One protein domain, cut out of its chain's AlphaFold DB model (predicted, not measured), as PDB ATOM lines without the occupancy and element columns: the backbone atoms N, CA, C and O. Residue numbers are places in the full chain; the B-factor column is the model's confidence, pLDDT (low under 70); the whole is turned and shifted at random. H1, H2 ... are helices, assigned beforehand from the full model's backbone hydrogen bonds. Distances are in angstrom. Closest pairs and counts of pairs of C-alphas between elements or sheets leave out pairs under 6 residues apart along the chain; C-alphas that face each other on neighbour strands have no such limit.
ATOM      1  N   GLU A   2     250.002 234.892 292.367       77.44
ATOM      2  CA  GLU A   2     248.915 235.666 293.025       77.44
ATOM      3  C   GLU A   2     249.263 237.155 293.217       77.44
ATOM      4  O   GLU A   2     248.504 238.033 292.808       77.44
ATOM      5  N   GLU A   3     250.457 237.451 293.738       79.19
ATOM      6  CA  GLU A   3     250.939 238.828 293.931       79.19
ATOM      7  C   GLU A   3     250.976 239.631 292.620       79.19
ATOM      8  O   GLU A   3     250.750 240.842 292.620       79.19
ATOM      9  N   TYR A   4     251.177 238.955 291.482       80.06
ATOM     10  CA  TYR A   4     251.192 239.584 290.163       80.06
ATOM     11  C   TYR A   4     249.810 240.019 289.691       80.06
ATOM     12  O   TYR A   4     249.758 240.826 288.774       80.06
ATOM     13  N   LEU A   5     248.711 239.536 290.279       84.38
ATOM     14  CA  LEU A   5     247.355 240.004 289.970       84.38
ATOM     15  C   LEU A   5     246.928 241.190 290.855       84.38
ATOM     16  O   LEU A   5     246.039 241.946 290.470       84.38
ATOM     17  N   SER A   6     247.580 241.372 292.004       84.12
ATOM     18  CA  SER A   6     247.192 242.368 293.005       84.12
ATOM     19  C   SER A   6     247.360 243.820 292.542       84.12
ATOM     20  O   SER A   6     248.120 244.132 291.612       84.12
ATOM     21  N   GLY A   7     246.650 244.715 293.233       83.44
ATOM     22  CA  GLY A   7     246.792 246.164 293.113       83.44
ATOM     23  C   GLY A   7     245.907 246.799 292.043       83.44
ATOM     24  O   GLY A   7     246.150 247.945 291.670       83.44
ATOM     25  N   THR A   8     244.898 246.075 291.552       90.12
ATOM     26  CA  THR A   8     243.939 246.627 290.580       90.12
ATOM     27  C   THR A   8     242.905 247.526 291.264       90.12
ATOM     28  O   THR A   8     242.527 247.298 292.418       90.12
ATOM     29  N   GLN A   9     242.394 248.541 290.561       93.44
ATOM     30  CA  GLN A   9     241.273 249.348 291.065       93.44
ATOM     31  C   GLN A   9     240.023 248.487 291.256       93.44
ATOM     32  O   GLN A   9     239.273 248.686 292.214       93.44
ATOM     33  N   PHE A  10     239.846 247.499 290.379       95.44
ATOM     34  CA  PHE A  10     238.801 246.491 290.481       95.44
ATOM     35  C   PHE A  10     238.831 245.763 291.831       95.44
ATOM     36  O   PHE A  10     237.828 245.754 292.542       95.44
ATOM     37  N   GLU A  11     239.980 245.193 292.206       94.56
ATOM     38  CA  GLU A  11     240.168 244.479 293.475       94.56
ATOM     39  C   GLU A  11     239.847 245.374 294.676       94.56
ATOM     40  O   GLU A  11     239.072 244.995 295.559       94.56
ATOM     41  N   LEU A  12     240.413 246.584 294.686       93.81
ATOM     42  CA  LEU A  12     240.248 247.537 295.777       93.81
ATOM     43  C   LEU A  12     238.773 247.906 295.987       93.81
ATOM     44  O   LEU A  12     238.281 247.914 297.118       93.81
ATOM     45  N   GLU A  13     238.060 248.228 294.909       95.44
ATOM     46  CA  GLU A  13     236.665 248.657 294.989       95.44
ATOM     47  C   GLU A  13     235.718 247.484 295.258       95.44
ATOM     48  O   GLU A  13     234.786 247.631 296.052       95.44
ATOM     49  N   LEU A  14     236.009 246.291 294.730       95.88
ATOM     50  CA  LEU A  14     235.284 245.067 295.073       95.88
ATOM     51  C   LEU A  14     235.392 244.755 296.571       95.88
ATOM     52  O   LEU A  14     234.382 244.467 297.223       95.88
ATOM     53  N   ALA A  15     236.597 244.858 297.137       93.69
ATOM     54  CA  ALA A  15     236.830 244.653 298.560       93.69
ATOM     55  C   ALA A  15     236.083 245.697 299.405       93.69
ATOM     56  O   ALA A  15     235.343 245.335 300.323       93.69
ATOM     57  N   LYS A  16     236.204 246.991 299.069       94.44
ATOM     58  CA  LYS A  16     235.494 248.075 299.770       94.44
ATOM     59  C   LYS A  16     233.981 247.898 299.736       94.44
ATOM     60  O   LYS A  16     233.334 248.078 300.764       94.44
ATOM     61  N   ALA A  17     233.415 247.570 298.575       94.56
ATOM     62  CA  ALA A  17     231.982 247.358 298.430       94.56
ATOM     63  C   ALA A  17     231.503 246.179 299.278       94.56
ATOM     64  O   ALA A  17     230.538 246.314 300.027       94.56
ATOM     65  N   SER A  18     232.233 245.066 299.231       93.81
ATOM     66  CA  SER A  18     231.922 243.860 300.001       93.81
ATOM     67  C   SER A  18     231.957 244.118 301.514       93.81
ATOM     68  O   SER A  18     231.053 243.711 302.245       93.81
ATOM     69  N   LEU A  19     232.953 244.863 302.004       94.00
ATOM     70  CA  LEU A  19     233.101 245.171 303.433       94.00
ATOM     71  C   LEU A  19     231.911 245.935 304.035       94.00
ATOM     72  O   LEU A  19     231.703 245.856 305.246       94.00
ATOM     73  N   LYS A  20     231.110 246.635 303.220       94.19
ATOM     74  CA  LYS A  20     229.929 247.374 303.698       94.19
ATOM     75  C   LYS A  20     228.862 246.460 304.304       94.19
ATOM     76  O   LYS A  20     228.147 246.894 305.204       94.19
ATOM     77  N   PHE A  21     228.745 245.222 303.821       94.69
ATOM     78  CA  PHE A  21     227.628 244.342 304.178       94.69
ATOM     79  C   PHE A  21     228.049 242.928 304.604       94.69
ATOM     80  O   PHE A  21     227.321 242.294 305.366       94.69
ATOM     81  N   VAL A  22     229.216 242.422 304.179       93.75
ATOM     82  CA  VAL A  22     229.626 241.019 304.395       93.75
ATOM     83  C   VAL A  22     229.610 240.619 305.873       93.75
ATOM     84  O   VAL A  22     229.022 239.596 306.214       93.75
ATOM     85  N   SER A  23     230.168 241.442 306.767       92.25
ATOM     86  CA  SER A  23     230.196 241.141 308.209       92.25
ATOM     87  C   SER A  23     228.801 241.102 308.831       92.25
ATOM     88  O   SER A  23     228.517 240.243 309.663       92.25
ATOM     89  N   LYS A  24     227.918 242.017 308.411       94.75
ATOM     90  CA  LYS A  24     226.523 242.051 308.866       94.75
ATOM     91  C   LYS A  24     225.782 240.803 308.388       94.75
ATOM     92  O   LYS A  24     225.169 240.118 309.196       94.75
ATOM     93  N   HIS A  25     225.897 240.481 307.100       95.12
ATOM     94  CA  HIS A  25     225.238 239.322 306.500       95.12
ATOM     95  C   HIS A  25     225.716 238.016 307.131       95.12
ATOM     96  O   HIS A  25     224.899 237.153 307.435       95.12
ATOM     97  N   LEU A  26     227.025 237.880 307.366       93.81
ATOM     98  CA  LEU A  26     227.587 236.699 308.012       93.81
ATOM     99  C   LEU A  26     227.046 236.541 309.434       93.81
ATOM    100  O   LEU A  26     226.625 235.451 309.802       93.81
ATOM    101  N   LYS A  27     227.006 237.627 310.216       95.38
ATOM    102  CA  LYS A  27     226.446 237.602 311.570       95.38
ATOM    103  C   LYS A  27     224.979 237.160 311.565       95.38
ATOM    104  O   LYS A  27     224.620 236.269 312.324       95.38
ATOM    105  N   GLU A  28     224.161 237.737 310.690       95.44
ATOM    106  CA  GLU A  28     222.732 237.411 310.604       95.44
ATOM    107  C   GLU A  28     222.498 235.948 310.183       95.44
ATOM    108  O   GLU A  28     221.637 235.286 310.756       95.44
ATOM    109  N   CYS A  29     223.308 235.399 309.271       94.19
ATOM    110  CA  CYS A  29     223.219 233.982 308.881       94.19
ATOM    111  C   CYS A  29     223.739 233.020 309.967       94.19
ATOM    112  O   CYS A  29     223.296 231.880 310.047       94.19
ATOM    113  N   LEU A  30     224.675 233.455 310.818       94.62
ATOM    114  CA  LEU A  30     225.123 232.663 311.971       94.62
ATOM    115  C   LEU A  30     224.080 232.644 313.096       94.62
ATOM    116  O   LEU A  30     223.990 231.666 313.834       94.62
ATOM    117  N   GLU A  31     223.306 233.721 313.236       96.38
ATOM    118  CA  GLU A  31     222.222 233.839 314.218       96.38
ATOM    119  C   GLU A  31     220.922 233.170 313.741       96.38
ATOM    120  O   GLU A  31     220.115 232.748 314.570       96.38
ATOM    121  N   ASN A  32     220.730 233.032 312.424       94.06
ATOM    122  CA  ASN A  32     219.576 232.375 311.821       94.06
ATOM    123  C   ASN A  32     219.994 231.370 310.734       94.06
ATOM    124  O   ASN A  32     220.294 231.750 309.602       94.06
ATOM    125  N   LEU A  33     219.926 230.081 311.078       89.56
ATOM    126  CA  LEU A  33     220.314 228.967 310.208       89.56
ATOM    127  C   LEU A  33     219.395 228.760 308.991       89.56
ATOM    128  O   LEU A  33     219.778 228.024 308.083       89.56
ATOM    129  N   ASP A  34     218.222 229.399 308.945       93.94
ATOM    130  CA  ASP A  34     217.335 229.353 307.773       93.94
ATOM    131  C   ASP A  34     217.820 230.279 306.640       93.94
ATOM    132  O   ASP A  34     217.322 230.207 305.514       93.94
ATOM    133  N   LEU A  35     218.782 231.168 306.916       92.50
ATOM    134  CA  LEU A  35     219.355 232.071 305.921       92.50
ATOM    135  C   LEU A  35     220.544 231.421 305.205       92.50
ATOM    136  O   LEU A  35     221.520 231.002 305.827       92.50
ATOM    137  N   VAL A  36     220.507 231.422 303.871       92.94
ATOM    138  CA  VAL A  36     221.641 231.018 303.029       92.94
ATOM    139  C   VAL A  36     222.502 232.244 302.736       92.94
ATOM    140  O   VAL A  36     222.042 233.202 302.112       92.94
ATOM    141  N   TYR A  37     223.766 232.226 303.170       91.88
ATOM    142  CA  TYR A  37     224.656 233.388 303.080       91.88
ATOM    143  C   TYR A  37     224.814 233.916 301.647       91.88
ATOM    144  O   TYR A  37     224.819 235.129 301.437       91.88
ATOM    145  N   GLU A  38     224.919 233.033 300.659       90.75
ATOM    146  CA  GLU A  38     225.041 233.378 299.242       90.75
ATOM    147  C   GLU A  38     223.807 234.108 298.696       90.75
ATOM    148  O   GLU A  38     223.939 234.964 297.823       90.75
ATOM    149  N   GLU A  39     222.626 233.811 299.235       92.38
ATOM    150  CA  GLU A  39     221.339 234.331 298.762       92.38
ATOM    151  C   GLU A  39     220.821 235.498 299.608       92.38
ATOM    152  O   GLU A  39     219.816 236.120 299.268       92.38
ATOM    153  N   TYR A  40     221.500 235.812 300.711       93.56
ATOM    154  CA  TYR A  40     221.074 236.840 301.646       93.56
ATOM    155  C   TYR A  40     221.562 238.244 301.250       93.56
ATOM    156  O   TYR A  40     222.764 238.461 301.042       93.56
ATOM    157  N   GLY A  41     220.636 239.205 301.199       93.56
ATOM    158  CA  GLY A  41     220.872 240.601 300.815       93.56
ATOM    159  C   GLY A  41     220.049 241.035 299.598       93.56
ATOM    160  O   GLY A  41     219.187 240.305 299.108       93.56
ATOM    161  N   THR A  42     220.316 242.239 299.107       95.19
ATOM    162  CA  THR A  42     219.787 242.756 297.835       95.19
ATOM    163  C   THR A  42     220.409 242.035 296.635       95.19
ATOM    164  O   THR A  42     221.468 241.421 296.753       95.19
ATOM    165  N   GLU A  43     219.792 242.133 295.454       93.44
ATOM    166  CA  GLU A  43     220.335 241.521 294.229       93.44
ATOM    167  C   GLU A  43     221.764 241.998 293.910       93.44
ATOM    168  O   GLU A  43     222.628 241.179 293.593       93.44
ATOM    169  N   ASN A  44     222.063 243.288 294.101       94.06
ATOM    170  CA  ASN A  44     223.418 243.813 293.907       94.06
ATOM    171  C   ASN A  44     224.406 243.242 294.934       94.06
ATOM    172  O   ASN A  44     225.518 242.871 294.570       94.06
ATOM    173  N   GLU A  45     224.016 243.106 296.203       95.56
ATOM    174  CA  GLU A  45     224.884 242.512 297.230       95.56
ATOM    175  C   GLU A  45     225.164 241.031 296.951       95.56
ATOM    176  O   GLU A  45     226.308 240.591 297.083       95.56
ATOM    177  N   LYS A  46     224.158 240.263 296.506       94.69
ATOM    178  CA  LYS A  46     224.340 238.867 296.067       94.69
ATOM    179  C   LYS A  46     225.305 238.788 294.884       94.69
ATOM    180  O   LYS A  46     226.240 237.985 294.894       94.69
ATOM    181  N   LYS A  47     225.132 239.670 293.897       95.19
ATOM    182  CA  LYS A  47     226.011 239.779 292.726       95.19
ATOM    183  C   LYS A  47     227.452 240.106 293.131       95.19
ATOM    184  O   LYS A  47     228.375 239.429 292.682       95.19
ATOM    185  N   ILE A  48     227.652 241.059 294.045       96.19
ATOM    186  CA  ILE A  48     228.971 241.416 294.591       96.19
ATOM    187  C   ILE A  48     229.599 240.235 295.345       96.19
ATOM    188  O   ILE A  48     230.772 239.942 295.119       96.19
ATOM    189  N   LYS A  49     228.845 239.499 296.180       95.25
ATOM    190  CA  LYS A  49     229.348 238.280 296.852       95.25
ATOM    191  C   LYS A  49     229.830 237.237 295.852       95.25
ATOM    192  O   LYS A  49     230.882 236.629 296.054       95.25
ATOM    193  N   LEU A  50     229.072 237.027 294.777       95.50
ATOM    194  CA  LEU A  50     229.429 236.059 293.748       95.50
ATOM    195  C   LEU A  50     230.686 236.489 292.981       95.50
ATOM    196  O   LEU A  50     231.584 235.670 292.796       95.50
ATOM    197  N   ILE A  51     230.794 237.766 292.601       96.56
ATOM    198  CA  ILE A  51     232.000 238.317 291.964       96.56
ATOM    199  C   ILE A  51     233.208 238.179 292.900       96.56
ATOM    200  O   ILE A  51     234.253 237.706 292.462       96.56
ATOM    201  N   LEU A  52     233.059 238.501 294.191       95.56
ATOM    202  CA  LEU A  52     234.110 238.335 295.200       95.56
ATOM    203  C   LEU A  52     234.572 236.878 295.313       95.56
ATOM    204  O   LEU A  52     235.772 236.614 295.323       95.56
ATOM    205  N   LYS A  53     233.634 235.926 295.354       95.25
ATOM    206  CA  LYS A  53     233.941 234.488 295.389       95.25
ATOM    207  C   LYS A  53     234.706 234.045 294.140       95.25
ATOM    208  O   LYS A  53     235.705 233.341 294.253       95.25
ATOM    209  N   LEU A  54     234.254 234.455 292.955       96.69
ATOM    210  CA  LEU A  54     234.913 234.120 291.691       96.69
ATOM    211  C   LEU A  54     236.312 234.739 291.596       96.69
ATOM    212  O   LEU A  54     237.242 234.053 291.182       96.69
ATOM    213  N   TYR A  55     236.473 235.991 292.027       95.56
ATOM    214  CA  TYR A  55     237.767 236.667 292.084       95.56
ATOM    215  C   TYR A  55     238.724 235.967 293.059       95.56
ATOM    216  O   TYR A  55     239.846 235.638 292.688       95.56
ATOM    217  N   GLY A  56     238.257 235.624 294.264       94.88
ATOM    218  CA  GLY A  56     239.046 234.851 295.227       94.88
ATOM    219  C   GLY A  56     239.482 233.486 294.682       94.88
ATOM    220  O   GLY A  56     240.610 233.055 294.918       94.88
ATOM    221  N   ASN A  57     238.634 232.827 293.886       96.12
ATOM    222  CA  ASN A  57     239.002 231.582 293.210       96.12
ATOM    223  C   ASN A  57     240.111 231.785 292.166       96.12
ATOM    224  O   ASN A  57     240.932 230.886 292.004       96.12
ATOM    225  N   ILE A  58     240.184 232.938 291.487       95.19
ATOM    226  CA  ILE A  58     241.307 233.235 290.581       95.19
ATOM    227  C   ILE A  58     242.610 233.241 291.382       95.19
ATOM    228  O   ILE A  58     243.554 232.557 290.995       95.19
ATOM    229  N   SER A  59     242.645 233.923 292.529       92.31
ATOM    230  CA  SER A  59     243.828 233.957 293.398       92.31
ATOM    231  C   SER A  59     244.258 232.564 293.866       92.31
ATOM    232  O   SER A  59     245.443 232.236 293.823       92.31
ATOM    233  N   VAL A  60     243.302 231.704 294.241       95.00
ATOM    234  CA  VAL A  60     243.576 230.296 294.589       95.00
ATOM    235  C   VAL A  60     244.217 229.556 293.414       95.00
ATOM    236  O   VAL A  60     245.255 228.922 293.583       95.00
ATOM    237  N   VAL A  61     243.644 229.673 292.215       95.69
ATOM    238  CA  VAL A  61     244.159 228.989 291.022       95.69
ATOM    239  C   VAL A  61     245.542 229.516 290.620       95.69
ATOM    240  O   VAL A  61     246.395 228.734 290.201       95.69
ATOM    241  N   LEU A  62     245.813 230.814 290.786       94.31
ATOM    242  CA  LEU A  62     247.142 231.385 290.554       94.31
ATOM    243  C   LEU A  62     248.187 230.824 291.529       94.31
ATOM    244  O   LEU A  62     249.297 230.510 291.100       94.31
ATOM    245  N   ARG A  63     247.842 230.617 292.808       94.56
ATOM    246  CA  ARG A  63     248.731 229.907 293.745       94.56
ATOM    247  C   ARG A  63     248.982 228.462 293.328       94.56
ATOM    248  O   ARG A  63     250.114 227.997 293.404       94.56
ATOM    249  N   ASP A  64     247.961 227.758 292.850       95.25
ATOM    250  CA  ASP A  64     248.130 226.388 292.351       95.25
ATOM    251  C   ASP A  64     249.053 226.333 291.122       95.25
ATOM    252  O   ASP A  64     249.793 225.361 290.938       95.25
ATOM    253  N   ILE A  65     249.056 227.380 290.293       94.88
ATOM    254  CA  ILE A  65     250.015 227.529 289.193       94.88
ATOM    255  C   ILE A  65     251.440 227.705 289.739       94.88
ATOM    256  O   ILE A  65     252.340 227.019 289.261       94.88
ATOM    257  N   ASP A  66     251.654 228.539 290.765       94.06
ATOM    258  CA  ASP A  66     252.968 228.656 291.426       94.06
ATOM    259  C   ASP A  66     253.445 227.314 291.994       94.06
ATOM    260  O   ASP A  66     254.602 226.938 291.813       94.06
ATOM    261  N   LEU A  67     252.555 226.567 292.655       94.94
ATOM    262  CA  LEU A  67     252.865 225.229 293.165       94.94
ATOM    263  C   LEU A  67     253.235 224.276 292.028       94.94
ATOM    264  O   LEU A  67     254.185 223.507 292.144       94.94
ATOM    265  N   THR A  68     252.526 224.350 290.901       94.25
ATOM    266  CA  THR A  68     252.843 223.538 289.722       94.25
ATOM    267  C   THR A  68     254.233 223.862 289.175       94.25
ATOM    268  O   THR A  68     254.980 222.940 288.855       94.25
ATOM    269  N   PHE A  69     254.631 225.139 289.144       94.38
ATOM    270  CA  PHE A  69     255.999 225.522 288.784       94.38
ATOM    271  C   PHE A  69     257.043 224.960 289.752       94.38
ATOM    272  O   PHE A  69     258.060 224.455 289.292       94.38
ATOM    273  N   GLN A  70     256.777 224.955 291.062       93.88
ATOM    274  CA  GLN A  70     257.686 224.332 292.035       93.88
ATOM    275  C   GLN A  70     257.869 222.830 291.776       93.88
ATOM    276  O   GLN A  70     258.976 222.313 291.908       93.88
ATOM    277  N   PHE A  71     256.807 222.122 291.373       93.44
ATOM    278  CA  PHE A  71     256.923 220.716 290.983       93.44
ATOM    279  C   PHE A  71     257.710 220.534 289.684       93.44
ATOM    280  O   PHE A  71     258.527 219.618 289.602       93.44
ATOM    281  N   LEU A  72     257.500 221.394 288.686       91.25
ATOM    282  CA  LEU A  72     258.257 221.359 287.431       91.25
ATOM    283  C   LEU A  72     259.747 221.679 287.642       91.25
ATOM    284  O   LEU A  72     260.586 221.155 286.925       91.25
ATOM    285  N   GLU A  73     260.094 222.490 288.639       91.75
ATOM    286  CA  GLU A  73     261.479 222.871 288.956       91.75
ATOM    287  C   GLU A  73     262.202 221.873 289.875       91.75
ATOM    288  O   GLU A  73     263.324 222.131 290.316       91.75
ATOM    289  N   LYS A  74     261.580 220.728 290.178       89.94
ATOM    290  CA  LYS A  74     262.170 219.708 291.044       89.94
ATOM    291  C   LYS A  74     263.450 219.126 290.439       89.94
ATOM    292  O   LYS A  74     263.510 218.824 289.250       89.94
ATOM    293  N   GLU A  75     264.449 218.900 291.294       88.50
ATOM    294  CA  GLU A  75     265.698 218.243 290.908       88.50
ATOM    295  C   GLU A  75     265.425 216.844 290.339       88.50
ATOM    296  O   GLU A  75     264.832 215.982 290.992       88.50
ATOM    297  N   ARG A  76     265.864 216.624 289.098       88.88
ATOM    298  CA  ARG A  76     265.540 215.430 288.307       88.88
ATOM    299  C   ARG A  76     266.063 214.135 288.901       88.88
ATOM    300  O   ARG A  76     265.337 213.141 288.939       88.88
ATOM    301  N   ALA A  77     267.270 214.178 289.466       83.12
ATOM    302  CA  ALA A  77     267.876 213.048 290.170       83.12
ATOM    303  C   ALA A  77     266.993 212.512 291.315       83.12
ATOM    304  O   ALA A  77     267.023 211.323 291.632       83.12
ATOM    305  N   ASP A  78     266.158 213.371 291.903       86.69
ATOM    306  CA  ASP A  78     265.281 213.029 293.016       86.69
ATOM    307  C   ASP A  78     263.874 212.589 292.589       86.69
ATOM    308  O   ASP A  78     263.110 212.120 293.439       86.69
ATOM    309  N   ILE A  79     263.499 212.722 291.312       89.12
ATOM    310  CA  ILE A  79     262.143 212.405 290.840       89.12
ATOM    311  C   ILE A  79     261.867 210.910 290.996       89.12
ATOM    312  O   ILE A  79     261.000 210.533 291.780       89.12
ATOM    313  N   ILE A  80     262.629 210.044 290.326       83.75
ATOM    314  CA  ILE A  80     262.399 208.588 290.383       83.75
ATOM    315  C   ILE A  80     262.686 208.023 291.779       83.75
ATOM    316  O   ILE A  80     262.030 207.086 292.227       83.75
ATOM    317  N   LYS A  81     263.613 208.641 292.514       84.81
ATOM    318  CA  LYS A  81     263.924 208.257 293.893       84.81
ATOM    319  C   LYS A  81     262.732 208.441 294.838       84.81
ATOM    320  O   LYS A  81     262.499 207.588 295.689       84.81
ATOM    321  N   HIS A  82     261.992 209.543 294.711       88.69
ATOM    322  CA  HIS A  82     260.847 209.842 295.581       88.69
ATOM    323  C   HIS A  82     259.501 209.388 295.003       88.69
ATOM    324  O   HIS A  82     258.551 209.189 295.756       88.69
ATOM    325  N   TYR A  83     259.416 209.213 293.687       88.12
ATOM    326  CA  TYR A  83     258.220 208.789 292.965       88.12
ATOM    327  C   TYR A  83     258.497 207.496 292.197       88.12
ATOM    328  O   TYR A  83     258.298 207.412 290.990       88.12
ATOM    329  N   SER A  84     258.946 206.467 292.915       84.81
ATOM    330  CA  SER A  84     259.365 205.182 292.337       84.81
ATOM    331  C   SER A  84     258.241 204.386 291.662       84.81
ATOM    332  O   SER A  84     258.499 203.339 291.082       84.81
ATOM    333  N   PHE A  85     256.991 204.834 291.798       87.75
ATOM    334  CA  PHE A  85     255.825 204.267 291.116       87.75
ATOM    335  C   PHE A  85     255.608 204.854 289.714       87.75
ATOM    336  O   PHE A  85     254.704 204.407 289.016       87.75
ATOM    337  N   LEU A  86     256.364 205.887 289.330       87.12
ATOM    338  CA  LEU A  86     256.324 206.445 287.984       87.12
ATOM    339  C   LEU A  86     257.217 205.627 287.057       87.12
ATOM    340  O   LEU A  86     258.338 205.279 287.419       87.12
ATOM    341  N   ASP A  87     256.728 205.389 285.842       82.62
ATOM    342  CA  ASP A  87     257.456 204.623 284.825       82.62
ATOM    343  C   ASP A  87     258.675 205.384 284.279       82.62
ATOM    344  O   ASP A  87     259.652 204.775 283.846       82.62
ATOM    345  N   SER A  88     258.622 206.719 284.285       86.56
ATOM    346  CA  SER A  88     259.669 207.582 283.737       86.56
ATOM    347  C   SER A  88     259.615 208.997 284.316       86.56
ATOM    348  O   SER A  88     258.587 209.432 284.853       86.56
ATOM    349  N   GLN A  89     260.707 209.754 284.175       88.75
ATOM    350  CA  GLN A  89     260.700 211.180 284.509       88.75
ATOM    351  C   GLN A  89     259.779 211.958 283.565       88.75
ATOM    352  O   GLN A  89     259.122 212.910 283.983       88.75
ATOM    353  N   GLU A  90     259.661 211.534 282.306       86.12
ATOM    354  CA  GLU A  90     258.724 212.121 281.346       86.12
ATOM    355  C   GLU A  90     257.281 212.092 281.865       86.12
ATOM    356  O   GLU A  90     256.563 213.085 281.742       86.12
ATOM    357  N   THR A  91     256.876 211.005 282.530       86.00
ATOM    358  CA  THR A  91     255.532 210.874 283.109       86.00
ATOM    359  C   THR A  91     255.297 211.896 284.223       86.00
ATOM    360  O   THR A  91     254.224 212.502 284.286       86.00
ATOM    361  N   TYR A  92     256.306 212.147 285.064       91.06
ATOM    362  CA  TYR A  92     256.255 213.195 286.087       91.06
ATOM    363  C   TYR A  92     255.992 214.571 285.460       91.06
ATOM    364  O   TYR A  92     255.044 215.268 285.832       91.06
ATOM    365  N   PHE A  93     256.798 214.949 284.466       88.81
ATOM    366  CA  PHE A  93     256.666 216.250 283.816       88.81
ATOM    367  C   PHE A  93     255.356 216.379 283.041       88.81
ATOM    368  O   PHE A  93     254.699 217.413 283.144       88.81
ATOM    369  N   LYS A  94     254.925 215.326 282.335       85.50
ATOM    370  CA  LYS A  94     253.634 215.275 281.631       85.50
ATOM    371  C   LYS A  94     252.477 215.551 282.583       85.50
ATOM    372  O   LYS A  94     251.664 216.431 282.309       85.50
ATOM    373  N   TYR A  95     252.454 214.877 283.732       88.19
ATOM    374  CA  TYR A  95     251.417 215.071 284.740       88.19
ATOM    375  C   TYR A  95     251.353 216.523 285.237       88.19
ATOM    376  O   TYR A  95     250.281 217.133 285.262       88.19
ATOM    377  N   HIS A  96     252.486 217.111 285.621       91.25
ATOM    378  CA  HIS A  96     252.500 218.481 286.141       91.25
ATOM    379  C   HIS A  96     252.199 219.525 285.060       91.25
ATOM    380  O   HIS A  96     251.480 220.490 285.321       91.25
ATOM    381  N   TYR A  97     252.658 219.299 283.833       86.62
ATOM    382  CA  TYR A  97     252.364 220.162 282.695       86.62
ATOM    383  C   TYR A  97     250.870 220.148 282.335       86.62
ATOM    384  O   TYR A  97     250.259 221.204 282.171       86.62
ATOM    385  N   GLU A  98     250.224 218.979 282.302       85.19
ATOM    386  CA  GLU A  98     248.769 218.878 282.119       85.19
ATOM    387  C   GLU A  98     248.003 219.596 283.237       85.19
ATOM    388  O   GLU A  98     247.059 220.348 282.969       85.19
ATOM    389  N   ASN A  99     248.443 219.424 284.489       90.25
ATOM    390  CA  ASN A  99     247.856 220.125 285.623       90.25
ATOM    391  C   ASN A  99     247.948 221.647 285.454       90.25
ATOM    392  O   ASN A  99     246.934 222.313 285.666       90.25
ATOM    393  N   TYR A 100     249.086 222.186 285.007       91.50
ATOM    394  CA  TYR A 100     249.244 223.612 284.700       91.50
ATOM    395  C   TYR A 100     248.170 224.106 283.713       91.50
ATOM    396  O   TYR A 100     247.459 225.068 284.011       91.50
ATOM    397  N   PHE A 101     247.960 223.417 282.584       87.44
ATOM    398  CA  PHE A 101     246.956 223.838 281.593       87.44
ATOM    399  C   PHE A 101     245.528 223.817 282.127       87.44
ATOM    400  O   PHE A 101     244.742 224.705 281.795       87.44
ATOM    401  N   ILE A 102     245.186 222.828 282.955       89.06
ATOM    402  CA  ILE A 102     243.869 222.763 283.601       89.06
ATOM    403  C   ILE A 102     243.635 224.018 284.452       89.06
ATOM    404  O   ILE A 102     242.560 224.620 284.375       89.06
ATOM    405  N   ARG A 103     244.642 224.462 285.218       92.94
ATOM    406  CA  ARG A 103     244.532 225.673 286.049       92.94
ATOM    407  C   ARG A 103     244.386 226.915 285.179       92.94
ATOM    408  O   ARG A 103     243.482 227.707 285.417       92.94
ATOM    409  N   ILE A 104     245.188 227.046 284.123       91.38
ATOM    410  CA  ILE A 104     245.085 228.174 283.187       91.38
ATOM    411  C   ILE A 104     243.681 228.262 282.563       91.38
ATOM    412  O   ILE A 104     243.098 229.342 282.518       91.38
ATOM    413  N   ILE A 105     243.103 227.140 282.123       89.94
ATOM    414  CA  ILE A 105     241.733 227.112 281.581       89.94
ATOM    415  C   ILE A 105     240.716 227.520 282.652       89.94
ATOM    416  O   ILE A 105     239.823 228.317 282.373       89.94
ATOM    417  N   THR A 106     240.889 227.045 283.886       93.00
ATOM    418  CA  THR A 106     240.010 227.395 285.012       93.00
ATOM    419  C   THR A 106     239.986 228.908 285.259       93.00
ATOM    420  O   THR A 106     238.915 229.470 285.483       93.00
ATOM    421  N   VAL A 107     241.131 229.595 285.156       93.31
ATOM    422  CA  VAL A 107     241.188 231.066 285.262       93.31
ATOM    423  C   VAL A 107     240.308 231.736 284.201       93.31
ATOM    424  O   VAL A 107     239.584 232.681 284.508       93.31
ATOM    425  N   LEU A 108     240.302 231.229 282.966       90.88
ATOM    426  CA  LEU A 108     239.477 231.787 281.889       90.88
ATOM    427  C   LEU A 108     237.984 231.594 282.114       90.88
ATOM    428  O   LEU A 108     237.193 232.477 281.780       90.88
ATOM    429  N   ASP A 109     237.594 230.451 282.665       93.81
ATOM    430  CA  ASP A 109     236.199 230.193 283.002       93.81
ATOM    431  C   ASP A 109     235.732 231.138 284.109       93.81
ATOM    432  O   ASP A 109     234.646 231.710 284.020       93.81
ATOM    433  N   LEU A 110     236.578 231.382 285.114       96.25
ATOM    434  CA  LEU A 110     236.299 232.364 286.160       96.25
ATOM    435  C   LEU A 110     236.162 233.782 285.590       96.25
ATOM    436  O   LEU A 110     235.212 234.478 285.942       96.25
ATOM    437  N   LEU A 111     237.032 234.190 284.663       96.00
ATOM    438  CA  LEU A 111     236.933 235.501 284.007       96.00
ATOM    439  C   LEU A 111     235.686 235.631 283.141       96.00
ATOM    440  O   LEU A 111     235.008 236.654 283.199       96.00
ATOM    441  N   GLY A 112     235.333 234.581 282.397       96.19
ATOM    442  CA  GLY A 112     234.084 234.530 281.645       96.19
ATOM    443  C   GLY A 112     232.870 234.726 282.554       96.19
ATOM    444  O   GLY A 112     231.978 235.502 282.215       96.19
ATOM    445  N   LYS A 113     232.853 234.092 283.734       97.81
ATOM    446  CA  LYS A 113     231.783 234.251 284.737       97.81
ATOM    447  C   LYS A 113     231.744 235.660 285.322       97.81
ATOM    448  O   LYS A 113     230.669 236.247 285.391       97.81
ATOM    449  N   ILE A 114     232.896 236.214 285.705       97.19
ATOM    450  CA  ILE A 114     232.992 237.583 286.231       97.19
ATOM    451  C   ILE A 114     232.492 238.585 285.189       97.19
ATOM    452  O   ILE A 114     231.608 239.380 285.493       97.19
ATOM    453  N   GLY A 115     232.987 238.507 283.953       96.81
ATOM    454  CA  GLY A 115     232.546 239.378 282.865       96.81
ATOM    455  C   GLY A 115     231.051 239.242 282.585       96.81
ATOM    456  O   GLY A 115     230.356 240.240 282.436       96.81
ATOM    457  N   THR A 116     230.532 238.015 282.576       97.12
ATOM    458  CA  THR A 116     229.096 237.751 282.383       97.12
ATOM    459  C   THR A 116     228.248 238.474 283.423       97.12
ATOM    460  O   THR A 116     227.277 239.133 283.061       97.12
ATOM    461  N   LEU A 117     228.644 238.397 284.696       96.38
ATOM    462  CA  LEU A 117     227.965 239.107 285.774       96.38
ATOM    463  C   LEU A 117     228.087 240.620 285.590       96.38
ATOM    464  O   LEU A 117     227.084 241.319 285.609       96.38
ATOM    465  N   LEU A 118     229.294 241.148 285.396       96.75
ATOM    466  CA  LEU A 118     229.522 242.596 285.335       96.75
ATOM    467  C   LEU A 118     228.787 243.280 284.180       96.75
ATOM    468  O   LEU A 118     228.281 244.382 284.351       96.75
ATOM    469  N   TYR A 119     228.706 242.617 283.030       96.31
ATOM    470  CA  TYR A 119     228.086 243.160 281.821       96.31
ATOM    471  C   TYR A 119     226.634 242.697 281.623       96.31
ATOM    472  O   TYR A 119     226.075 242.935 280.555       96.31
ATOM    473  N   ASP A 120     226.039 242.029 282.622       93.56
ATOM    474  CA  ASP A 120     224.672 241.484 282.583       93.56
ATOM    475  C   ASP A 120     224.375 240.703 281.293       93.56
ATOM    476  O   ASP A 120     223.323 240.817 280.662       93.56
ATOM    477  N   LEU A 121     225.344 239.884 280.886       91.75
ATOM    478  CA  LEU A 121     225.187 239.000 279.744       91.75
ATOM    479  C   LEU A 121     224.399 237.781 280.225       91.75
ATOM    480  O   LEU A 121     224.868 237.052 281.089       91.75
ATOM    481  N   ASP A 122     223.208 237.548 279.681       91.81
ATOM    482  CA  ASP A 122     222.357 236.398 280.026       91.81
ATOM    483  C   ASP A 122     222.975 235.066 279.541       91.81
ATOM    484  O   ASP A 122     222.581 234.482 278.528       91.81
ATOM    485  N   LEU A 123     224.049 234.630 280.204       92.88
ATOM    486  CA  LEU A 123     224.769 233.388 279.947       92.88
ATOM    487  C   LEU A 123     224.703 232.491 281.181       92.88
ATOM    488  O   LEU A 123     224.889 232.926 282.315       92.88
ATOM    489  N   ASN A 124     224.524 231.192 280.943       92.31
ATOM    490  CA  ASN A 124     224.597 230.200 282.007       92.31
ATOM    491  C   ASN A 124     226.034 230.116 282.561       92.31
ATOM    492  O   ASN A 124     226.944 229.629 281.882       92.31
ATOM    493  N   LEU A 125     226.210 230.535 283.818       91.75
ATOM    494  CA  LEU A 125     227.496 230.571 284.521       91.75
ATOM    495  C   LEU A 125     228.162 229.198 284.700       91.75
ATOM    496  O   LEU A 125     229.367 229.130 284.934       91.75
ATOM    497  N   GLU A 126     227.425 228.094 284.582       89.19
ATOM    498  CA  GLU A 126     227.998 226.743 284.627       89.19
ATOM    499  C   GLU A 126     228.714 226.367 283.327       89.19
ATOM    500  O   GLU A 126     229.599 225.517 283.336       89.19
ATOM    501  N   LYS A 127     228.339 226.999 282.207       87.44
ATOM    502  CA  LYS A 127     228.824 226.661 280.858       87.44
ATOM    503  C   LYS A 127     229.660 227.766 280.219       87.44
ATOM    504  O   LYS A 127     230.087 227.620 279.075       87.44
ATOM    505  N   VAL A 128     229.848 228.883 280.918       91.25
ATOM    506  CA  VAL A 128     230.551 230.039 280.374       91.25
ATOM    507  C   VAL A 128     232.065 229.900 280.527       91.25
ATOM    508  O   VAL A 128     232.575 229.508 281.573       91.25
ATOM    509  N   SER A 129     232.759 230.281 279.461       88.62
ATOM    510  CA  SER A 129     234.205 230.470 279.371       88.62
ATOM    511  C   SER A 129     234.519 231.866 278.824       88.62
ATOM    512  O   SER A 129     233.634 232.545 278.288       88.62
ATOM    513  N   ALA A 130     235.788 232.281 278.868       89.00
ATOM    514  CA  ALA A 130     236.238 233.512 278.208       89.00
ATOM    515  C   ALA A 130     235.885 233.549 276.703       89.00
ATOM    516  O   ALA A 130     235.557 234.610 276.178       89.00
ATOM    517  N   HIS A 131     235.871 232.397 276.017       89.38
ATOM    518  CA  HIS A 131     235.482 232.311 274.605       89.38
ATOM    519  C   HIS A 131     234.009 232.664 274.379       89.38
ATOM    520  O   HIS A 131     233.690 233.495 273.533       89.38
ATOM    521  N   THR A 132     233.107 232.049 275.144       93.31
ATOM    522  CA  THR A 132     231.667 232.311 275.019       93.31
ATOM    523  C   THR A 132     231.308 233.715 275.494       93.31
ATOM    524  O   THR A 132     230.446 234.357 274.897       93.31
ATOM    525  N   PHE A 133     231.994 234.204 276.537       96.12
ATOM    526  CA  PHE A 133     231.872 235.582 277.001       96.12
ATOM    527  C   PHE A 133     232.247 236.559 275.883       96.12
ATOM    528  O   PHE A 133     231.431 237.408 275.539       96.12
ATOM    529  N   LYS A 134     233.426 236.390 275.267       95.62
ATOM    530  CA  LYS A 134     233.913 237.230 274.163       95.62
ATOM    531  C   LYS A 134     232.863 237.387 273.065       95.62
ATOM    532  O   LYS A 134     232.486 238.500 272.707       95.62
ATOM    533  N   ASP A 135     232.361 236.268 272.549       95.12
ATOM    534  CA  ASP A 135     231.427 236.277 271.423       95.12
ATOM    535  C   ASP A 135     230.094 236.952 271.777       95.12
ATOM    536  O   ASP A 135     229.485 237.608 270.926       95.12
ATOM    537  N   LYS A 136     229.629 236.806 273.023       96.69
ATOM    538  CA  LYS A 136     228.412 237.464 273.511       96.69
ATOM    539  C   LYS A 136     228.644 238.955 273.759       96.69
ATOM    540  O   LYS A 136     227.860 239.754 273.264       96.69
ATOM    541  N   ALA A 137     229.732 239.329 274.430       96.88
ATOM    542  CA  ALA A 137     230.108 240.717 274.688       96.88
ATOM    543  C   ALA A 137     230.203 241.525 273.385       96.88
ATOM    544  O   ALA A 137     229.624 242.605 273.282       96.88
ATOM    545  N   LYS A 138     230.826 240.952 272.347       96.75
ATOM    546  CA  LYS A 138     230.887 241.550 271.006       96.75
ATOM    547  C   LYS A 138     229.506 241.805 270.404       96.75
ATOM    548  O   LYS A 138     229.270 242.865 269.833       96.75
ATOM    549  N   LYS A 139     228.593 240.834 270.513       96.31
ATOM    550  CA  LYS A 139     227.225 240.937 269.972       96.31
ATOM    551  C   LYS A 139     226.398 242.014 270.671       96.31
ATOM    552  O   LYS A 139     225.621 242.681 270.001       96.31
ATOM    553  N   GLU A 140     226.591 242.191 271.974       95.94
ATOM    554  CA  GLU A 140     225.915 243.224 272.777       95.94
ATOM    555  C   GLU A 140     226.594 244.607 272.676       95.94
ATOM    556  O   GLU A 140     226.162 245.564 273.309       95.94
ATOM    557  N   GLY A 141     227.654 244.744 271.867       95.12
ATOM    558  CA  GLY A 141     228.326 246.022 271.607       95.12
ATOM    559  C   GLY A 141     229.462 246.377 272.572       95.12
ATOM    560  O   GLY A 141     230.056 247.447 272.438       95.12
ATOM    561  N   PHE A 142     229.834 245.483 273.492       96.25
ATOM    562  CA  PHE A 142     230.965 245.664 274.408       96.25
ATOM    563  C   PHE A 142     232.296 245.310 273.721       96.25
ATOM    564  O   PHE A 142     232.955 244.315 274.033       96.25
ATOM    565  N   ASN A 143     232.677 246.118 272.729       94.69
ATOM    566  CA  ASN A 143     233.813 245.838 271.846       94.69
ATOM    567  C   ASN A 143     235.168 245.821 272.571       94.69
ATOM    568  O   ASN A 143     236.018 244.999 272.236       94.69
ATOM    569  N   GLU A 144     235.371 246.699 273.553       95.44
ATOM    570  CA  GLU A 144     236.648 246.838 274.263       95.44
ATOM    571  C   GLU A 144     236.948 245.609 275.125       95.44
ATOM    572  O   GLU A 144     237.917 244.894 274.861       95.44
ATOM    573  N   ILE A 145     236.045 245.256 276.046       96.12
ATOM    574  CA  ILE A 145     236.193 244.043 276.861       96.12
ATOM    575  C   ILE A 145     236.209 242.763 276.013       96.12
ATOM    576  O   ILE A 145     236.926 241.813 276.329       96.12
ATOM    577  N   SER A 146     235.470 242.735 274.896       96.62
ATOM    578  CA  SER A 146     235.544 241.624 273.946       96.62
ATOM    579  C   SER A 146     236.926 241.523 273.299       96.62
ATOM    580  O   SER A 146     237.401 240.412 273.089       96.62
ATOM    581  N   SER A 147     237.562 242.640 272.951       96.88
ATOM    582  CA  SER A 147     238.910 242.649 272.373       96.88
ATOM    583  C   SER A 147     239.940 242.135 273.381       96.88
ATOM    584  O   SER A 147     240.781 241.302 273.050       96.88
ATOM    585  N   ILE A 148     239.826 242.536 274.648       96.88
ATOM    586  CA  ILE A 148     240.700 242.034 275.717       96.88
ATOM    587  C   ILE A 148     240.493 240.526 275.921       96.88
ATOM    588  O   ILE A 148     241.457 239.759 275.946       96.88
ATOM    589  N   ALA A 149     239.237 240.070 275.985       95.88
ATOM    590  CA  ALA A 149     238.922 238.646 276.063       95.88
ATOM    591  C   ALA A 149     239.450 237.866 274.844       95.88
ATOM    592  O   ALA A 149     239.891 236.725 274.988       95.88
ATOM    593  N   GLU A 150     239.464 238.474 273.654       95.88
ATOM    594  CA  GLU A 150     240.095 237.904 272.462       95.88
ATOM    595  C   GLU A 150     241.590 237.676 272.672       95.88
ATOM    596  O   GLU A 150     242.018 236.523 272.575       95.88
ATOM    597  N   LYS A 151     242.344 238.710 273.072       95.69
ATOM    598  CA  LYS A 151     243.787 238.610 273.364       95.69
ATOM    599  C   LYS A 151     244.089 237.496 274.368       95.69
ATOM    600  O   LYS A 151     244.989 236.689 274.148       95.69
ATOM    601  N   ILE A 152     243.305 237.408 275.445       94.31
ATOM    602  CA  ILE A 152     243.432 236.353 276.464       94.31
ATOM    603  C   ILE A 152     243.259 234.967 275.828       94.31
ATOM    604  O   ILE A 152     244.068 234.058 276.037       94.31
ATOM    605  N   THR A 153     242.204 234.789 275.029       91.88
ATOM    606  CA  THR A 153     241.929 233.503 274.382       91.88
ATOM    607  C   THR A 153     242.951 233.132 273.308       91.88
ATOM    608  O   THR A 153     243.238 231.948 273.124       91.88
ATOM    609  N   GLU A 154     243.516 234.110 272.602       91.38
ATOM    610  CA  GLU A 154     244.589 233.910 271.626       91.38
ATOM    611  C   GLU A 154     245.895 233.528 272.312       91.38
ATOM    612  O   GLU A 154     246.498 232.528 271.931       91.38
ATOM    613  N   LYS A 155     246.261 234.209 273.402       89.06
ATOM    614  CA  LYS A 155     247.436 233.853 274.201       89.06
ATOM    615  C   LYS A 155     247.355 232.427 274.741       89.06
ATOM    616  O   LYS A 155     248.337 231.684 274.721       89.06
ATOM    617  N   LEU A 156     246.165 231.986 275.153       83.38
ATOM    618  CA  LEU A 156     245.949 230.586 275.514       83.38
ATOM    619  C   LEU A 156     246.129 229.646 274.316       83.38
ATOM    620  O   LEU A 156     246.686 228.558 274.462       83.38
ATOM    621  N   LYS A 157     245.609 230.016 273.141       82.00
ATOM    622  CA  LYS A 157     245.804 229.212 271.932       82.00
ATOM    623  C   LYS A 157     247.278 229.111 271.582       82.00
ATOM    624  O   LYS A 157     247.676 228.027 271.189       82.00
ATOM    625  N   GLU A 158     248.073 230.161 271.747       80.50
ATOM    626  CA  GLU A 158     249.529 230.112 271.568       80.50
ATOM    627  C   GLU A 158     250.161 229.118 272.542       80.50
ATOM    628  O   GLU A 158     250.774 228.157 272.087       80.50
ATOM    629  N   LEU A 159     249.871 229.238 273.844       74.56
ATOM    630  CA  LEU A 159     250.306 228.284 274.874       74.56
ATOM    631  C   LEU A 159     249.916 226.829 274.535       74.56
ATOM    632  O   LEU A 159     250.676 225.894 274.764       74.56
ATOM    633  N   LYS A 160     248.726 226.615 273.953       68.50
ATOM    634  CA  LYS A 160     248.250 225.293 273.500       68.50
ATOM    635  C   LYS A 160     248.815 224.856 272.144       68.50
ATOM    636  O   LYS A 160     248.873 223.660 271.877       68.50
ATOM    637  N   THR A 161     249.164 225.781 271.256       60.81
ATOM    638  CA  THR A 161     249.662 225.497 269.898       60.81
ATOM    639  C   THR A 161     251.164 225.261 269.916       60.81
ATOM    640  O   THR A 161     251.650 224.432 269.151       60.81
ATOM    641  N   GLU A 162     251.885 225.878 270.852       55.56
ATOM    642  CA  GLU A 162     253.214 225.430 271.259       55.56
ATOM    643  C   GLU A 162     253.181 223.954 271.678       55.56
ATOM    644  O   GLU A 162     254.067 223.220 271.273       55.56
ATOM    645  N   ARG A 163     252.098 223.467 272.306       49.66
ATOM    646  CA  ARG A 163     251.835 222.031 272.555       49.66
ATOM    647  C   ARG A 163     251.565 221.187 271.288       49.66
ATOM    648  O   ARG A 163     251.630 219.962 271.345       49.66
ATOM    649  N   HIS A 164     251.236 221.799 270.145       44.56
ATOM    650  CA  HIS A 164     250.762 221.111 268.930       44.56
ATOM    651  C   HIS A 164     251.627 221.306 267.677       44.56
ATOM    652  O   HIS A 164     251.276 220.782 266.614       44.56
ATOM    653  N   LYS A 165     252.791 221.965 267.764       45.03
ATOM    654  CA  LYS A 165     253.790 221.976 266.678       45.03
ATOM    655  C   LYS A 165     254.516 220.620 266.568       45.03
ATOM    656  O   LYS A 165     255.723 220.530 266.743       45.03
ATOM    657  N   LYS A 166     253.735 219.576 266.258       44.84
ATOM    658  CA  LYS A 166     254.022 218.351 265.478       44.84
ATOM    659  C   LYS A 166     252.788 217.418 265.505       44.84
ATOM    660  O   LYS A 166     252.868 216.275 265.924       44.84
ATOM    661  N   LEU A 167     251.627 217.882 265.032       35.03
ATOM    662  CA  LEU A 167     250.469 217.015 264.738       35.03
ATOM    663  C   LEU A 167     250.275 216.848 263.223       35.03
ATOM    664  O   LEU A 167     249.287 217.284 262.646       35.03
ATOM    665  N   HIS A 168     251.238 216.184 262.582       40.16
ATOM    666  CA  HIS A 168     251.053 215.549 261.268       40.16
ATOM    667  C   HIS A 168     251.624 214.116 261.239       40.16
ATOM    668  O   HIS A 168     252.025 213.633 260.186       40.16
ATOM    669  N   THR A 169     251.672 213.425 262.386       42.28
ATOM    670  CA  THR A 169     252.262 212.071 262.481       42.28
ATOM    671  C   THR A 169     251.438 211.047 263.265       42.28
ATOM    672  O   THR A 169     251.841 209.894 263.327       42.28
ATOM    673  N   GLY A 170     250.264 211.397 263.806       38.00
ATOM    674  CA  GLY A 170     249.377 210.408 264.440       38.00
ATOM    675  C   GLY A 170     249.845 209.872 265.801       38.00
ATOM    676  O   GLY A 170     249.343 208.842 266.238       38.00
ATOM    677  N   GLU A 171     250.761 210.558 266.487       40.38
ATOM    678  CA  GLU A 171     251.125 210.239 267.873       40.38
ATOM    679  C   GLU A 171     250.166 210.945 268.846       40.38
ATOM    680  O   GLU A 171     249.952 212.155 268.763       40.38
ATOM    681  N   ALA A 172     249.557 210.169 269.747       38.47
ATOM    682  CA  ALA A 172     248.577 210.631 270.735       38.47
ATOM    683  C   ALA A 172     249.216 211.172 272.028       38.47
ATOM    684  O   ALA A 172     248.496 211.587 272.939       38.47
ATOM    685  N   ASP A 173     250.547 211.174 272.124       48.97
ATOM    686  CA  ASP A 173     251.233 211.542 273.354       48.97
ATOM    687  C   ASP A 173     251.557 213.033 273.427       48.97
ATOM    688  O   ASP A 173     252.279 213.606 272.611       48.97
ATOM    689  N   ILE A 174     251.000 213.667 274.459       49.09
ATOM    690  CA  ILE A 174     251.338 215.026 274.870       49.09
ATOM    691  C   ILE A 174     252.773 214.989 275.399       49.09
ATOM    692  O   ILE A 174     253.010 214.443 276.476       49.09
ATOM    693  N   LYS A 175     253.716 215.580 274.658       56.38
ATOM    694  CA  LYS A 175     255.073 215.820 275.157       56.38
ATOM    695  C   LYS A 175     255.059 217.061 276.059       56.38
ATOM    696  O   LYS A 175     254.602 218.107 275.597       56.38
ATOM    697  N   PRO A 176     255.517 216.970 277.320       53.19
ATOM    698  CA  PRO A 176     255.476 218.091 278.264       53.19
ATOM    699  C   PRO A 176     256.357 219.271 277.848       53.19
ATOM    700  O   PRO A 176     256.052 220.412 278.171       53.19
ATOM    701  N   PHE A 177     257.438 218.997 277.121       63.06
ATOM    702  CA  PHE A 177     258.416 219.986 276.683       63.06
ATOM    703  C   PHE A 177     258.684 219.799 275.195       63.06
ATOM    704  O   PHE A 177     258.784 218.663 274.715       63.06
ATOM    705  N   ASN A 178     258.768 220.895 274.445       58.91
ATOM    706  CA  ASN A 178     258.790 220.846 272.988       58.91
ATOM    707  C   ASN A 178     260.029 220.129 272.432       58.91
ATOM    708  O   ASN A 178     261.083 220.719 272.224       58.91
ATOM    709  N   GLY A 179     259.895 218.834 272.135       58.69
ATOM    710  CA  GLY A 179     260.981 218.040 271.554       58.69
ATOM    711  C   GLY A 179     262.162 217.792 272.497       58.69
ATOM    712  O   GLY A 179     263.185 217.291 272.032       58.69
ATOM    713  N   THR A 180     262.031 218.099 273.790       68.94
ATOM    714  CA  THR A 180     263.056 217.780 274.785       68.94
ATOM    715  C   THR A 180     263.072 216.278 275.021       68.94
ATOM    716  O   THR A 180     262.094 215.697 275.485       68.94
ATOM    717  N   ILE A 206     264.863 221.584 279.883       88.25
ATOM    718  CA  ILE A 206     263.705 221.633 280.784       88.25
ATOM    719  C   ILE A 206     263.613 223.006 281.452       88.25
ATOM    720  O   ILE A 206     262.538 223.607 281.499       88.25
ATOM    721  N   LYS A 207     264.742 223.551 281.909       90.56
ATOM    722  CA  LYS A 207     264.794 224.877 282.529       90.56
ATOM    723  C   LYS A 207     264.412 226.001 281.561       90.56
ATOM    724  O   LYS A 207     263.699 226.927 281.957       90.56
ATOM    725  N   GLU A 208     264.864 225.936 280.308       88.06
ATOM    726  CA  GLU A 208     264.472 226.876 279.248       88.06
ATOM    727  C   GLU A 208     262.953 226.864 279.036       88.06
ATOM    728  O   GLU A 208     262.312 227.916 279.073       88.06
ATOM    729  N   GLU A 209     262.360 225.678 278.897       85.94
ATOM    730  CA  GLU A 209     260.922 225.519 278.664       85.94
ATOM    731  C   GLU A 209     260.085 226.002 279.856       85.94
ATOM    732  O   GLU A 209     259.104 226.726 279.676       85.94
ATOM    733  N   ILE A 210     260.500 225.694 281.091       90.06
ATOM    734  CA  ILE A 210     259.856 226.216 282.308       90.06
ATOM    735  C   ILE A 210     259.925 227.748 282.347       90.06
ATOM    736  O   ILE A 210     258.946 228.408 282.707       90.06
ATOM    737  N   THR A 211     261.054 228.333 281.938       90.56
ATOM    738  CA  THR A 211     261.230 229.792 281.886       90.56
ATOM    739  C   THR A 211     260.287 230.431 280.864       90.56
ATOM    740  O   THR A 211     259.646 231.442 281.167       90.56
ATOM    741  N   ILE A 212     260.154 229.834 279.675       87.25
ATOM    742  CA  ILE A 212     259.212 230.273 278.632       87.25
ATOM    743  C   ILE A 212     257.768 230.182 279.142       87.25
ATOM    744  O   ILE A 212     256.999 231.137 279.001       87.25
ATOM    745  N   LEU A 213     257.411 229.070 279.788       88.50
ATOM    746  CA  LEU A 213     256.078 228.851 280.345       88.50
ATOM    747  C   LEU A 213     255.735 229.896 281.415       88.50
ATOM    748  O   LEU A 213     254.652 230.486 281.397       88.50
ATOM    749  N   ARG A 214     256.682 230.180 282.317       91.81
ATOM    750  CA  ARG A 214     256.531 231.186 283.373       91.81
ATOM    751  C   ARG A 214     256.369 232.588 282.792       91.81
ATOM    752  O   ARG A 214     255.471 233.317 283.209       91.81
ATOM    753  N   LYS A 215     257.180 232.955 281.794       91.44
ATOM    754  CA  LYS A 215     257.054 234.238 281.089       91.44
ATOM    755  C   LYS A 215     255.672 234.388 280.449       91.44
ATOM    756  O   LYS A 215     254.998 235.386 280.683       91.44
ATOM    757  N   SER A 216     255.224 233.376 279.713       89.62
ATOM    758  CA  SER A 216     253.905 233.384 279.073       89.62
ATOM    759  C   SER A 216     252.754 233.430 280.084       89.62
ATOM    760  O   SER A 216     251.716 234.025 279.804       89.62
ATOM    761  N   THR A 217     252.938 232.844 281.273       92.81
ATOM    762  CA  THR A 217     251.981 232.954 282.386       92.81
ATOM    763  C   THR A 217     251.881 234.391 282.893       92.81
ATOM    764  O   THR A 217     250.775 234.879 283.100       92.81
ATOM    765  N   HIS A 218     253.008 235.087 283.074       93.88
ATOM    766  CA  HIS A 218     252.992 236.496 283.479       93.88
ATOM    767  C   HIS A 218     252.290 237.374 282.439       93.88
ATOM    768  O   HIS A 218     251.414 238.149 282.801       93.88
ATOM    769  N   GLU A 219     252.592 237.182 281.153       93.69
ATOM    770  CA  GLU A 219     251.923 237.909 280.065       93.69
ATOM    771  C   GLU A 219     250.406 237.656 280.057       93.69
ATOM    772  O   GLU A 219     249.618 238.566 279.806       93.69
ATOM    773  N   LEU A 220     249.971 236.430 280.373       93.69
ATOM    774  CA  LEU A 220     248.552 236.133 280.554       93.69
ATOM    775  C   LEU A 220     247.969 236.893 281.754       93.69
ATOM    776  O   LEU A 220     246.896 237.469 281.623       93.69
ATOM    777  N   ILE A 221     248.652 236.918 282.903       94.19
ATOM    778  CA  ILE A 221     248.202 237.657 284.096       94.19
ATOM    779  C   ILE A 221     248.072 239.157 283.803       94.19
ATOM    780  O   ILE A 221     247.103 239.772 284.247       94.19
ATOM    781  N   ASP A 222     248.971 239.737 283.011       95.00
ATOM    782  CA  ASP A 222     248.876 241.140 282.598       95.00
ATOM    783  C   ASP A 222     247.604 241.411 281.776       95.00
ATOM    784  O   ASP A 222     246.900 242.390 282.027       95.00
ATOM    785  N   LEU A 223     247.232 240.506 280.864       95.88
ATOM    786  CA  LEU A 223     245.963 240.602 280.129       95.88
ATOM    787  C   LEU A 223     244.743 240.447 281.049       95.88
ATOM    788  O   LEU A 223     243.707 241.074 280.834       95.88
ATOM    789  N   ILE A 224     244.851 239.620 282.092       95.31
ATOM    790  CA  ILE A 224     243.798 239.484 283.105       95.31
ATOM    791  C   ILE A 224     243.637 240.790 283.886       95.31
ATOM    792  O   ILE A 224     242.513 241.209 284.150       95.31
ATOM    793  N   LYS A 225     244.738 241.465 284.227       95.38
ATOM    794  CA  LYS A 225     244.688 242.793 284.848       95.38
ATOM    795  C   LYS A 225     244.015 243.810 283.935       95.38
ATOM    796  O   LYS A 225     243.125 244.512 284.399       95.38
ATOM    797  N   GLU A 226     244.377 243.836 282.651       95.94
ATOM    798  CA  GLU A 226     243.721 244.683 281.640       95.94
ATOM    799  C   GLU A 226     242.204 244.434 281.621       95.94
ATOM    800  O   GLU A 226     241.417 245.376 281.674       95.94
ATOM    801  N   PHE A 227     241.778 243.167 281.655       96.81
ATOM    802  CA  PHE A 227     240.363 242.792 281.703       96.81
ATOM    803  C   PHE A 227     239.648 243.320 282.952       96.81
ATOM    804  O   PHE A 227     238.528 243.828 282.862       96.81
ATOM    805  N   LEU A 228     240.265 243.175 284.127       96.50
ATOM    806  CA  LEU A 228     239.678 243.611 285.393       96.50
ATOM    807  C   LEU A 228     239.595 245.139 285.484       96.50
ATOM    808  O   LEU A 228     238.573 245.657 285.928       96.50
ATOM    809  N   GLU A 229     240.630 245.846 285.033       95.44
ATOM    810  CA  GLU A 229     240.644 247.312 284.976       95.44
ATOM    811  C   GLU A 229     239.603 247.858 283.998       95.44
ATOM    812  O   GLU A 229     238.911 248.816 284.321       95.44
ATOM    813  N   GLU A 230     239.407 247.223 282.844       95.69
ATOM    814  CA  GLU A 230     238.329 247.616 281.933       95.69
ATOM    815  C   GLU A 230     236.948 247.374 282.567       95.69
ATOM    816  O   GLU A 230     236.051 248.225 282.551       95.69
ATOM    817  N   SER A 231     236.795 246.228 283.233       96.06
ATOM    818  CA  SER A 231     235.543 245.839 283.889       96.06
ATOM    819  C   SER A 231     235.233 246.640 285.162       96.06
ATOM    820  O   SER A 231     234.133 246.545 285.713       96.06
ATOM    821  N   TYR A 232     236.179 247.447 285.645       94.88
ATOM    822  CA  TYR A 232     236.023 248.289 286.828       94.88
ATOM    823  C   TYR A 232     234.863 249.281 286.706       94.88
ATOM    824  O   TYR A 232     234.111 249.490 287.661       94.88
ATOM    825  N   THR A 233     234.689 249.880 285.529       92.06
ATOM    826  CA  THR A 233     233.598 250.831 285.278       92.06
ATOM    827  C   THR A 233     232.235 250.174 285.497       92.06
ATOM    828  O   THR A 233     231.379 250.743 286.171       92.06
ATOM    829  N   LYS A 234     232.075 248.928 285.041       94.81
ATOM    830  CA  LYS A 234     230.865 248.128 285.252       94.81
ATOM    831  C   LYS A 234     230.671 247.700 286.695       94.81
ATOM    832  O   LYS A 234     229.550 247.719 287.191       94.81
ATOM    833  N   LEU A 235     231.751 247.381 287.405       95.31
ATOM    834  CA  LEU A 235     231.670 247.109 288.839       95.31
ATOM    835  C   LEU A 235     231.101 248.317 289.603       95.31
ATOM    836  O   LEU A 235     230.238 248.143 290.458       95.31
ATOM    837  N   LYS A 236     231.524 249.540 289.262       93.56
ATOM    838  CA  LYS A 236     231.004 250.772 289.877       93.56
ATOM    839  C   LYS A 236     229.522 251.025 289.628       93.56
ATOM    840  O   LYS A 236     228.900 251.673 290.455       93.56
ATOM    841  N   GLU A 237     228.971 250.555 288.515       93.00
ATOM    842  CA  GLU A 237     227.535 250.671 288.234       93.00
ATOM    843  C   GLU A 237     226.694 249.744 289.134       93.00
ATOM    844  O   GLU A 237     225.513 250.005 289.353       93.00
ATOM    845  N   ILE A 238     227.297 248.670 289.663       90.56
ATOM    846  CA  ILE A 238     226.641 247.697 290.552       90.56
ATOM    847  C   ILE A 238     226.693 248.144 292.026       90.56
ATOM    848  O   ILE A 238     225.778 247.822 292.791       90.56
ATOM    849  N   ILE A 239     227.771 248.834 292.426       89.69
ATOM    850  CA  ILE A 239     228.037 249.313 293.801       89.69
ATOM    851  C   ILE A 239     227.174 250.528 294.149       89.69
ATOM    852  O   ILE A 239     226.675 250.555 295.301       89.69
TER     853      ILE A 239
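What this domain is: This is residues 2 to 180 and 206 to 239 of the 239 residues of the protein "HEPN_Cthe2314 domain-containing protein" of Ichthyenterobacterium magnum (UniProt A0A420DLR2). Three long helices, H4, H6 and H9, lie side by side as a bundle, their centres making a triangle, and the hairpin of H7 and H8 packs on H6 and H9. H1 and H2 pack on H4 and H9, while H3 and H5 lie at opposite ends. The printed part has 213 residues and nine named helices, H1 to H9 in order, and no named strand: all helix. It is only just compact, close to loose, with a radius of gyration of the C-alphas of 20.2 A and spans of 55 by 43 by 29 A.

How they stand to each other: H1, residues 2 to 5, touches H4, residues 43 to 72, at residues 59 to 63 alone; the closest C-alphas, of Glu 2 and Leu 62, are 5.3 A apart. H2 is residues 9 to 19; H3, residues 22 to 31, touches no helix. H4 touches H6, residues 89 to 118, opposite ways at a shallow tilt of 17 degrees, closest at C-alphas 58 and 107, 5.7 A. H5, residues 76 to 82, touches residues 89 to 92 of H6 alone, closest at C-alphas 79 and 89, 6.6 A. H7, residues 130 to 139, and H8, residues 143 to 162, form a hairpin. The hub H9, residues 206 to 238, touches H1, H2, H4, H6 and H8. Every O i to N i+4 pair is within hydrogen-bond range in H2, H3, H4, H6, H7 and H8, against 27 of 29 in H9 and 1 of 3 in H5, which has 2 of 4 O i to N i+3 pairs within range; H1 is too short for an i+4 pair.

Where its parts are: H4 is 43.5 A long, H6 44.3 A, H8 28.2 A and H9 46.4 A. H1 begins at C-alpha 2 (248.915, 235.666, 293.025); H9 ends at C-alpha 238 (226.641, 247.697, 290.552).

The domain as a whole: Residues 181 to 205 are not printed, with 7.2 A between C-alphas 180 and 206. The links H3 to H4 and H6 to H7 are long. Residues 160 to 180 have pLDDT under 70.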